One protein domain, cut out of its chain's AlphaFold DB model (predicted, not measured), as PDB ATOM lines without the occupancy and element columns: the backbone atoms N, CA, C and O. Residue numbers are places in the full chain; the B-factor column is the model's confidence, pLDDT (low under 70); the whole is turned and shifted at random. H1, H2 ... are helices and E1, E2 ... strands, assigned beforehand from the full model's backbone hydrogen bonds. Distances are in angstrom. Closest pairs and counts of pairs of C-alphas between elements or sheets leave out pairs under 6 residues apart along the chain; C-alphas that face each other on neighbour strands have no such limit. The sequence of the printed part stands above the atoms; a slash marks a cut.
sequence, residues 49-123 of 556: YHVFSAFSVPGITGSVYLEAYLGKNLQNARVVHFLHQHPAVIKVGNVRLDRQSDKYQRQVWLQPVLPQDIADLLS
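What this domain is: This is residues 49 to 123 of the 556 residues of an uncharacterized protein of Dendrothele bispora (strain CBS 962.96) (UniProt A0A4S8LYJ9). What shape does the printed part make? Two separate strand hairpins, E1 with E2 and E3 with E4, follow each other along an elongated outline, with the short helix H1 between them, packing mainly on E4. Beyond the E1 and E2 hairpin, H2 makes one end of the length, and the turn between E3 and E4 makes the other. What is it made of? The printed part has 75 residues, with two named helices and four named strands in the order E1, E2, H1, E3, E4, H2, of class mixed, helices and strands; each hairpin is an antiparallel sheet of two strands. It is only just loose, close to compact, with a radius of gyration of the C-alphas of 14.0 A, and it is only just elongated, spanning 46 by 23 by 17 A.

Where its parts are: Where does the first half lie? E1, residues 50 to 55, begins at C-alpha 50 at (161.552, 156.746, 167.850) and is 15.3 A long. E2, residues 65 to 69, is 12.9 A long, and H1, residues 78 to 85, is 11.4 A long. What follows? E3, residues 91 to 96, is 14.1 A long and begins at C-alpha 91 at (161.409, 147.631, 148.514), and E4, residues 104 to 108, is 12.7 A long. H2, residues 115 to 123, is 12.9 A long and ends at C-alpha 123 at (175.568, 172.486, 155.103).

How they stand to each other: How do E1 and E2 pair? They are a hairpin, antiparallel at 170 degrees between their directions, with N 52 and O 67 within hydrogen-bond range at 2.8 A. Where does H1 sit? It has 5 pairs of C-alphas within 8 A of E4, the closest being those of His 84 and Val 108, 6.0 A apart. With E1 it has 1 such pair, the C-alphas of Val 51 and Val 79, 7.4 A apart. How do E3 and E4 pair? They are a hairpin, antiparallel at 141 degrees, with N 92 and O 107 within hydrogen-bond range at 2.8 A. What of H2 and the helix backbones? H2 is apart from E1, E2, E3 and H1. Of the O i to N i+4 pairs, 3 of 4 in H1 and 4 of 5 in H2 are within hydrogen-bond range.

The domain as a whole: How far does it reach? The two C-alphas farthest apart, those of Gln 100 and Ser 123, are 46.6 A apart. How is it linked? The printed part has no cut; the link from H1 to E3 is tight, and the other four links are short. Where is confidence low? The mean pLDDT of the printed part is 87.4, and one residue, Pro 58, is under 70.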
ATOM      1  N   TYR A  49     161.208 152.481 169.348       73.12
ATOM      2  CA  TYR A  49     161.309 152.934 167.961       73.12
ATOM      3  C   TYR A  49     160.872 154.394 167.915       73.12
ATOM      4  O   TYR A  49     159.675 154.676 167.917       73.12
ATOM      5  N   HIS A  50     161.832 155.313 167.898       82.75
ATOM      6  CA  HIS A  50     161.552 156.746 167.850       82.75
ATOM      7  C   HIS A  50     162.098 157.343 166.564       82.75
ATOM      8  O   HIS A  50     163.263 157.148 166.229       82.75
ATOM      9  N   VAL A  51     161.233 158.057 165.848       90.88
ATOM     10  CA  VAL A  51     161.613 158.945 164.749       90.88
ATOM     11  C   VAL A  51     161.666 160.346 165.335       90.88
ATOM     12  O   VAL A  51     160.704 160.771 165.969       90.88
ATOM     13  N   PHE A  52     162.791 161.024 165.156       92.25
ATOM     14  CA  PHE A  52     163.023 162.376 165.653       92.25
ATOM     15  C   PHE A  52     162.711 163.404 164.572       92.25
ATOM     16  O   PHE A  52     161.950 164.339 164.804       92.25
ATOM     17  N   SER A  53     163.245 163.197 163.370       92.50
ATOM     18  CA  SER A  53     163.047 164.099 162.244       92.50
ATOM     19  C   SER A  53     163.106 163.354 160.912       92.50
ATOM     20  O   SER A  53     163.612 162.231 160.805       92.50
ATOM     21  N   ALA A  54     162.550 163.978 159.879       92.38
ATOM     22  CA  ALA A  54     162.706 163.541 158.504       92.38
ATOM     23  C   ALA A  54     162.898 164.769 157.617       92.38
ATOM     24  O   ALA A  54     162.202 165.769 157.786       92.38
ATOM     25  N   PHE A  55     163.829 164.703 156.670       88.50
ATOM     26  CA  PHE A  55     164.093 165.813 155.763       88.50
ATOM     27  C   PHE A  55     164.525 165.338 154.376       88.50
ATOM     28  O   PHE A  55     164.994 164.219 154.173       88.50
ATOM     29  N   SER A  56     164.356 166.218 153.396       85.94
ATOM     30  CA  SER A  56     164.853 166.052 152.031       85.94
ATOM     31  C   SER A  56     165.947 167.078 151.770       85.94
ATOM     32  O   SER A  56     165.756 168.263 152.069       85.94
ATOM     33  N   VAL A  57     167.051 166.655 151.161       81.56
ATOM     34  CA  VAL A  57     168.158 167.556 150.826       81.56
ATOM     35  C   VAL A  57     167.945 168.152 149.431       81.56
ATOM     36  O   VAL A  57     167.730 167.405 148.472       81.56
ATOM     37  N   PRO A  58     167.988 169.488 149.278       69.25
ATOM     38  CA  PRO A  58     167.911 170.128 147.969       69.25
ATOM     39  C   PRO A  58     168.991 169.595 147.024       69.25
ATOM     40  O   PRO A  58     170.161 169.531 147.377       69.25
ATOM     41  N   GLY A  59     168.601 169.229 145.803       70.50
ATOM     42  CA  GLY A  59     169.525 168.699 144.794       70.50
ATOM     43  C   GLY A  59     169.736 167.182 144.849       70.50
ATOM     44  O   GLY A  59     170.179 166.615 143.852       70.50
ATOM     45  N   ILE A  60     169.338 166.506 145.932       79.75
ATOM     46  CA  ILE A  60     169.341 165.041 146.016       79.75
ATOM     47  C   ILE A  60     167.925 164.531 145.743       79.75
ATOM     48  O   ILE A  60     167.001 164.735 146.526       79.75
ATOM     49  N   THR A  61     167.737 163.870 144.602       79.50
ATOM     50  CA  THR A  61     166.440 163.311 144.201       79.50
ATOM     51  C   THR A  61     166.344 161.827 144.529       79.50
ATOM     52  O   THR A  61     167.295 161.087 144.295       79.50
ATOM     53  N   GLY A  62     165.166 161.379 144.970       85.38
ATOM     54  CA  GLY A  62     164.870 159.955 145.174       85.38
ATOM     55  C   GLY A  62     165.200 159.410 146.565       85.38
ATOM     56  O   GLY A  62     165.029 158.215 146.788       85.38
ATOM     57  N   SER A  63     165.606 160.274 147.498       90.06
ATOM     58  CA  SER A  63     165.958 159.899 148.871       90.06
ATOM     59  C   SER A  63     165.270 160.808 149.888       90.06
ATOM     60  O   SER A  63     165.081 162.000 149.643       90.06
ATOM     61  N   VAL A  64     164.927 160.240 151.044       91.69
ATOM     62  CA  VAL A  64     164.476 160.962 152.241       91.69
ATOM     63  C   VAL A  64     165.374 160.531 153.392       91.69
ATOM     64  O   VAL A  64     165.656 159.343 153.547       91.69
ATOM     65  N   TYR A  65     165.826 161.496 154.181       94.00
ATOM     66  CA  TYR A  65     166.685 161.275 155.333       94.00
ATOM     67  C   TYR A  65     165.821 161.187 156.583       94.00
ATOM     68  O   TYR A  65     164.923 162.004 156.777       94.00
ATOM     69  N   LEU A  66     166.070 160.167 157.398       94.88
ATOM     70  CA  LEU A  66     165.317 159.865 158.610       94.88
ATOM     71  C   LEU A  66     166.285 159.836 159.786       94.88
ATOM     72  O   LEU A  66     167.185 158.998 159.833       94.88
ATOM     73  N   GLU A  67     166.070 160.723 160.746       95.19
ATOM     74  CA  GLU A  67     166.718 160.657 162.047       95.19
ATOM     75  C   GLU A  67     165.846 159.790 162.954       95.19
ATOM     76  O   GLU A  67     164.750 160.186 163.357       95.19
ATOM     77  N   ALA A  68     166.286 158.566 163.236       93.31
ATOM     78  CA  ALA A  68     165.502 157.622 164.020       93.31
ATOM     79  C   ALA A  68     166.377 156.613 164.766       93.31
ATOM     80  O   ALA A  68     167.414 156.171 164.273       93.31
ATOM     81  N   TYR A  69     165.894 156.163 165.923       91.81
ATOM     82  CA  TYR A  69     166.398 154.969 166.588       91.81
ATOM     83  C   TYR A  69     165.555 153.760 166.162       91.81
ATOM     84  O   TYR A  69     164.418 153.582 166.599       91.81
ATOM     85  N   LEU A  70     166.111 152.927 165.279       89.94
ATOM     86  CA  LEU A  70     165.420 151.774 164.682       89.94
ATOM     87  C   LEU A  70     165.698 150.441 165.405       89.94
ATOM     88  O   LEU A  70     165.206 149.395 164.986       89.94
ATOM     89  N   GLY A  71     166.474 150.462 166.493       88.25
ATOM     90  CA  GLY A  71     166.861 149.267 167.245       88.25
ATOM     91  C   GLY A  71     167.769 148.301 166.465       88.25
ATOM     92  O   GLY A  71     168.309 148.626 165.410       88.25
ATOM     93  N   LYS A  72     167.956 147.087 167.004       86.00
ATOM     94  CA  LYS A  72     168.844 146.062 166.412       86.00
ATOM     95  C   LYS A  72     168.281 145.435 165.135       86.00
ATOM     96  O   LYS A  72     169.046 145.016 164.273       86.00
ATOM     97  N   ASN A  73     166.955 145.341 165.026       86.00
ATOM     98  CA  ASN A  73     166.280 144.809 163.847       86.00
ATOM     99  C   ASN A  73     165.504 145.927 163.149       86.00
ATOM    100  O   ASN A  73     164.336 146.168 163.460       86.00
ATOM    101  N   LEU A  74     166.175 146.580 162.197       88.00
ATOM    102  CA  LEU A  74     165.662 147.735 161.461       88.00
ATOM    103  C   LEU A  74     164.292 147.457 160.824       88.00
ATOM    104  O   LEU A  74     163.417 148.313 160.843       88.00
ATOM    105  N   GLN A  75     164.084 146.246 160.295       88.38
ATOM    106  CA  GLN A  75     162.876 145.900 159.537       88.38
ATOM    107  C   GLN A  75     161.636 145.691 160.422       88.38
ATOM    108  O   GLN A  75     160.518 145.770 159.922       88.38
ATOM    109  N   ASN A  76     161.821 145.488 161.731       85.31
ATOM    110  CA  ASN A  76     160.719 145.354 162.689       85.31
ATOM    111  C   ASN A  76     160.295 146.697 163.308       85.31
ATOM    112  O   ASN A  76     159.335 146.742 164.075       85.31
ATOM    113  N   ALA A  77     160.989 147.797 162.996       88.50
ATOM    114  CA  ALA A  77     160.637 149.105 163.528       88.50
ATOM    115  C   ALA A  77     159.279 149.587 162.987       88.50
ATOM    116  O   ALA A  77     158.982 149.456 161.798       88.50
ATOM    117  N   ARG A  78     158.466 150.224 163.846       87.56
ATOM    118  CA  ARG A  78     157.126 150.732 163.476       87.56
ATOM    119  C   ARG A  78     157.149 151.653 162.251       87.56
ATOM    120  O   ARG A  78     156.305 151.522 161.370       87.56
ATOM    121  N   VAL A  79     158.143 152.541 162.165       90.25
ATOM    122  CA  VAL A  79     158.317 153.430 161.003       90.25
ATOM    123  C   VAL A  79     158.605 152.648 159.722       90.25
ATOM    124  O   VAL A  79     158.108 153.005 158.661       90.25
ATOM    125  N   VAL A  80     159.337 151.537 159.801       91.25
ATOM    126  CA  VAL A  80     159.615 150.700 158.631       91.25
ATOM    127  C   VAL A  80     158.358 149.968 158.172       91.25
ATOM    128  O   VAL A  80     158.119 149.871 156.969       91.25
ATOM    129  N   HIS A  81     157.491 149.560 159.099       89.31
ATOM    130  CA  HIS A  81     156.174 149.028 158.750       89.31
ATOM    131  C   HIS A  81     155.306 150.062 158.011       89.31
ATOM    132  O   HIS A  81     154.687 149.733 157.000       89.31
ATOM    133  N   PHE A  82     155.321 151.323 158.459       90.38
ATOM    134  CA  PHE A  82     154.671 152.433 157.754       90.38
ATOM    135  C   PHE A  82     155.258 152.637 156.345       90.38
ATOM    136  O   PHE A  82     154.524 152.641 155.355       90.38
ATOM    137  N   LEU A  83     156.588 152.718 156.225       92.94
ATOM    138  CA  LEU A  83     157.280 152.886 154.939       92.94
ATOM    139  C   LEU A  83     157.013 151.724 153.973       92.94
ATOM    140  O   LEU A  83     156.947 151.924 152.760       92.94
ATOM    141  N   HIS A  84     156.806 150.514 154.489       91.38
ATOM    142  CA  HIS A  84     156.482 149.348 153.677       91.38
ATOM    143  C   HIS A  84     155.136 149.491 152.948       91.38
ATOM    144  O   HIS A  84     154.993 149.025 151.816       91.38
ATOM    145  N   GLN A  85     154.152 150.147 153.563       90.62
ATOM    146  CA  GLN A  85     152.842 150.388 152.949       90.62
ATOM    147  C   GLN A  85     152.878 151.550 151.945       90.62
ATOM    148  O   GLN A  85     152.021 151.642 151.068       90.62
ATOM    149  N   HIS A  86     153.895 152.412 152.017       92.00
ATOM    150  CA  HIS A  86     153.977 153.604 151.185       92.00
ATOM    151  C   HIS A  86     154.386 153.267 149.732       92.00
ATOM    152  O   HIS A  86     155.421 152.621 149.516       92.00
ATOM    153  N   PRO A  87     153.633 153.696 148.698       91.25
ATOM    154  CA  PRO A  87     153.885 153.296 147.309       91.25
ATOM    155  C   PRO A  87     155.183 153.878 146.734       91.25
ATOM    156  O   PRO A  87     155.846 153.209 145.948       91.25
ATOM    157  N   ALA A  88     155.585 155.077 147.166       89.19
ATOM    158  CA  ALA A  88     156.809 155.736 146.696       89.19
ATOM    159  C   ALA A  88     158.114 155.139 147.267       89.19
ATOM    160  O   ALA A  88     159.198 155.490 146.812       89.19
ATOM    161  N   VAL A  89     158.029 154.253 148.266       92.81
ATOM    162  CA  VAL A  89     159.203 153.651 148.910       92.81
ATOM    163  C   VAL A  89     159.630 152.397 148.154       92.81
ATOM    164  O   VAL A  89     158.825 151.478 147.939       92.81
ATOM    165  N   ILE A  90     160.912 152.347 147.787       92.06
ATOM    166  CA  ILE A  90     161.535 151.201 147.124       92.06
ATOM    167  C   ILE A  90     161.679 150.056 148.133       92.06
ATOM    168  O   ILE A  90     162.227 150.231 149.224       92.06
ATOM    169  N   LYS A  91     161.202 148.865 147.750       93.88
ATOM    170  CA  LYS A  91     161.409 147.631 148.514       93.88
ATOM    171  C   LYS A  91     162.329 146.681 147.753       93.88
ATOM    172  O   LYS A  91     162.098 146.439 146.567       93.88
ATOM    173  N   VAL A  92     163.342 146.137 148.421       90.62
ATOM    174  CA  VAL A  92     164.393 145.304 147.821       90.62
ATOM    175  C   VAL A  92     164.511 143.987 148.584       90.62
ATOM    176  O   VAL A  92     164.468 143.969 149.808       90.62
ATOM    177  N   GLY A  93     164.675 142.880 147.854       87.69
ATOM    178  CA  GLY A  93     164.842 141.548 148.438       87.69
ATOM    179  C   GLY A  93     163.586 141.009 149.133       87.69
ATOM    180  O   GLY A  93     162.597 141.716 149.317       87.69
ATOM    181  N   ASN A  94     163.632 139.733 149.509       84.88
ATOM    182  CA  ASN A  94     162.614 139.079 150.328       84.88
ATOM    183  C   ASN A  94     163.278 138.618 151.624       84.88
ATOM    184  O   ASN A  94     164.287 137.914 151.570       84.88
ATOM    185  N   VAL A  95     162.704 138.963 152.774       79.38
ATOM    186  CA  VAL A  95     163.147 138.439 154.068       79.38
ATOM    187  C   VAL A  95     162.025 137.702 154.769       79.38
ATOM    188  O   VAL A  95     160.865 138.114 154.739       79.38
ATOM    189  N   ARG A  96     162.390 136.558 155.355       76.69
ATOM    190  CA  ARG A  96     161.500 135.773 156.208       76.69
ATOM    191  C   ARG A  96     161.260 136.557 157.489       76.69
ATOM    192  O   ARG A  96     162.212 136.855 158.208       76.69
ATOM    193  N   LEU A  97     159.996 136.888 157.741       71.69
ATOM    194  CA  LEU A  97     159.594 137.676 158.907       71.69
ATOM    195  C   LEU A  97     159.797 136.910 160.218       71.69
ATOM    196  O   LEU A  97     160.096 137.488 161.257       71.69
ATOM    197  N   ASP A  98     159.635 135.596 160.136       75.38
ATOM    198  CA  ASP A  98     159.739 134.670 161.246       75.38
ATOM    199  C   ASP A  98     160.402 133.387 160.734       75.38
ATOM    200  O   ASP A  98     160.144 132.949 159.611       75.38
ATOM    201  N   ARG A  99     161.256 132.772 161.557       75.06
ATOM    202  CA  ARG A  99     161.836 131.456 161.260       75.06
ATOM    203  C   ARG A  99     160.764 130.373 161.141       75.06
ATOM    204  O   ARG A  99     161.026 129.374 160.480       75.06
ATOM    205  N   GLN A 100     159.600 130.562 161.764       78.25
ATOM    206  CA  GLN A 100     158.506 129.588 161.755       78.25
ATOM    207  C   GLN A 100     157.425 129.860 160.700       78.25
ATOM    208  O   GLN A 100     156.628 128.968 160.422       78.25
ATOM    209  N   SER A 101     157.397 131.044 160.076       75.81
ATOM    210  CA  SER A 101     156.397 131.373 159.055       75.81
ATOM    211  C   SER A 101     157.024 131.437 157.659       75.81
ATOM    212  O   SER A 101     158.001 132.152 157.448       75.81
ATOM    213  N   ASP A 102     156.407 130.788 156.670       80.00
ATOM    214  CA  ASP A 102     156.771 130.934 155.248       80.00
ATOM    215  C   ASP A 102     156.309 132.278 154.642       80.00
ATOM    216  O   ASP A 102     156.239 132.452 153.424       80.00
ATOM    217  N   LYS A 103     155.993 133.271 155.483       81.69
ATOM    218  CA  LYS A 103     155.658 134.618 155.025       81.69
ATOM    219  C   LYS A 103     156.939 135.390 154.728       81.69
ATOM    220  O   LYS A 103     157.742 135.697 155.612       81.69
ATOM    221  N   TYR A 104     157.095 135.735 153.457       82.12
ATOM    222  CA  TYR A 104     158.145 136.618 152.973       82.12
ATOM    223  C   TYR A 104     157.608 138.040 152.871       82.12
ATOM    224  O   TYR A 104     156.552 138.268 152.278       82.12
ATOM    225  N   GLN A 105     158.354 138.998 153.412       84.75
ATOM    226  CA  GLN A 105     158.076 140.419 153.242       84.75
ATOM    227  C   GLN A 105     159.223 141.072 152.468       84.75
ATOM    228  O   GLN A 105     160.386 140.682 152.612       84.75
ATOM    229  N   ARG A 106     158.899 142.044 151.607       90.50
ATOM    230  CA  ARG A 106     159.930 142.799 150.893       90.50
ATOM    231  C   ARG A 106     160.578 143.786 151.856       90.50
ATOM    232  O   ARG A 106     159.872 144.448 152.604       90.50
ATOM    233  N   GLN A 107     161.901 143.900 151.862       91.44
ATOM    234  CA  GLN A 107     162.551 144.809 152.809       91.44
ATOM    235  C   GLN A 107     162.465 146.247 152.319       91.44
ATOM    236  O   GLN A 107     162.661 146.507 151.133       91.44
ATOM    237  N   VAL A 108     162.219 147.189 153.228       93.50
ATOM    238  CA  VAL A 108     162.392 148.609 152.906       93.50
ATOM    239  C   VAL A 108     163.883 148.871 152.747       93.50
ATOM    240  O   VAL A 108     164.676 148.493 153.616       93.50
ATOM    241  N   TRP A 109     164.264 149.492 151.631       93.81
ATOM    242  CA  TRP A 109     165.654 149.852 151.391       93.81
ATOM    243  C   TRP A 109     166.036 151.048 152.267       93.81
ATOM    244  O   TRP A 109     165.499 152.142 152.105       93.81
ATOM    245  N   LEU A 110     166.935 150.811 153.221       93.12
ATOM    246  CA  LEU A 110     167.475 151.809 154.139       93.12
ATOM    247  C   LEU A 110     168.996 151.708 154.121       93.12
ATOM    248  O   LEU A 110     169.542 150.608 154.218       93.12
ATOM    249  N   GLN A 111     169.664 152.852 154.039       93.62
ATOM    250  CA  GLN A 111     171.116 152.947 154.096       93.62
ATOM    251  C   GLN A 111     171.513 153.872 155.253       93.62
ATOM    252  O   GLN A 111     170.995 154.989 155.323       93.62
ATOM    253  N   PRO A 112     172.395 153.434 156.172       93.12
ATOM    254  CA  PRO A 112     172.913 154.315 157.209       93.12
ATOM    255  C   PRO A 112     173.770 155.418 156.579       93.12
ATOM    256  O   PRO A 112     174.574 155.151 155.685       93.12
ATOM    257  N   VAL A 113     173.595 156.642 157.066       95.19
ATOM    258  CA  VAL A 113     174.385 157.817 156.675       95.19
ATOM    259  C   VAL A 113     175.460 158.037 157.734       95.19
ATOM    260  O   VAL A 113     175.167 157.950 158.929       95.19
ATOM    261  N   LEU A 114     176.707 158.270 157.319       94.94
ATOM    262  CA  LEU A 114     177.801 158.487 158.264       94.94
ATOM    263  C   LEU A 114     177.651 159.853 158.952       94.94
ATOM    264  O   LEU A 114     177.185 160.797 158.318       94.94
ATOM    265  N   PRO A 115     178.082 160.007 160.219       91.62
ATOM    266  CA  PRO A 115     177.976 161.280 160.932       91.62
ATOM    267  C   PRO A 115     178.627 162.467 160.208       91.62
ATOM    268  O   PRO A 115     178.120 163.581 160.305       91.62
ATOM    269  N   GLN A 116     179.726 162.241 159.478       90.25
ATOM    270  CA  GLN A 116     180.384 163.286 158.685       90.25
ATOM    271  C   GLN A 116     179.485 163.764 157.537       90.25
ATOM    272  O   GLN A 116     179.284 164.966 157.379       90.25
ATOM    273  N   ASP A 117     178.857 162.828 156.822       92.75
ATOM    274  CA  ASP A 117     177.963 163.137 155.706       92.75
ATOM    275  C   ASP A 117     176.724 163.917 156.172       92.75
ATOM    276  O   ASP A 117     176.168 164.696 155.409       92.75
ATOM    277  N   ILE A 118     176.277 163.751 157.425       91.25
ATOM    278  CA  ILE A 118     175.135 164.509 157.970       91.25
ATOM    279  C   ILE A 118     175.438 166.011 157.976       91.25
ATOM    280  O   ILE A 118     174.590 166.807 157.575       91.25
ATOM    281  N   ALA A 119     176.642 166.404 158.403       88.38
ATOM    282  CA  ALA A 119     177.044 167.806 158.400       88.38
ATOM    283  C   ALA A 119     177.093 168.361 156.971       88.38
ATOM    284  O   ALA A 119     176.605 169.465 156.730       88.38
ATOM    285  N   ASP A 120     177.594 167.581 156.013       88.19
ATOM    286  CA  ASP A 120     177.624 167.960 154.599       88.19
ATOM    287  C   ASP A 120     176.206 168.101 154.024       88.19
ATOM    288  O   ASP A 120     175.883 169.108 153.400       88.19
ATOM    289  N   LEU A 121     175.307 167.156 154.315       88.75
ATOM    290  CA  LEU A 121     173.906 167.191 153.879       88.75
ATOM    291  C   LEU A 121     173.143 168.406 154.423       88.75
ATOM    292  O   LEU A 121     172.276 168.942 153.734       88.75
ATOM    293  N   LEU A 122     173.455 168.836 155.650       86.62
ATOM    294  CA  LEU A 122     172.845 170.007 156.284       86.62
ATOM    295  C   LEU A 122     173.509 171.329 155.867       86.62
ATOM    296  O   LEU A 122     172.846 172.365 155.865       86.62
ATOM    297  N   SER A 123     174.797 171.305 155.517       83.94
ATOM    298  CA  SER A 123     175.568 172.486 155.103       83.94
ATOM    299  C   SER A 123     175.555 172.735 153.597       83.94
ATOM    300  O   SER A 123     175.951 173.819 153.162       83.94
TER     301      SER A 123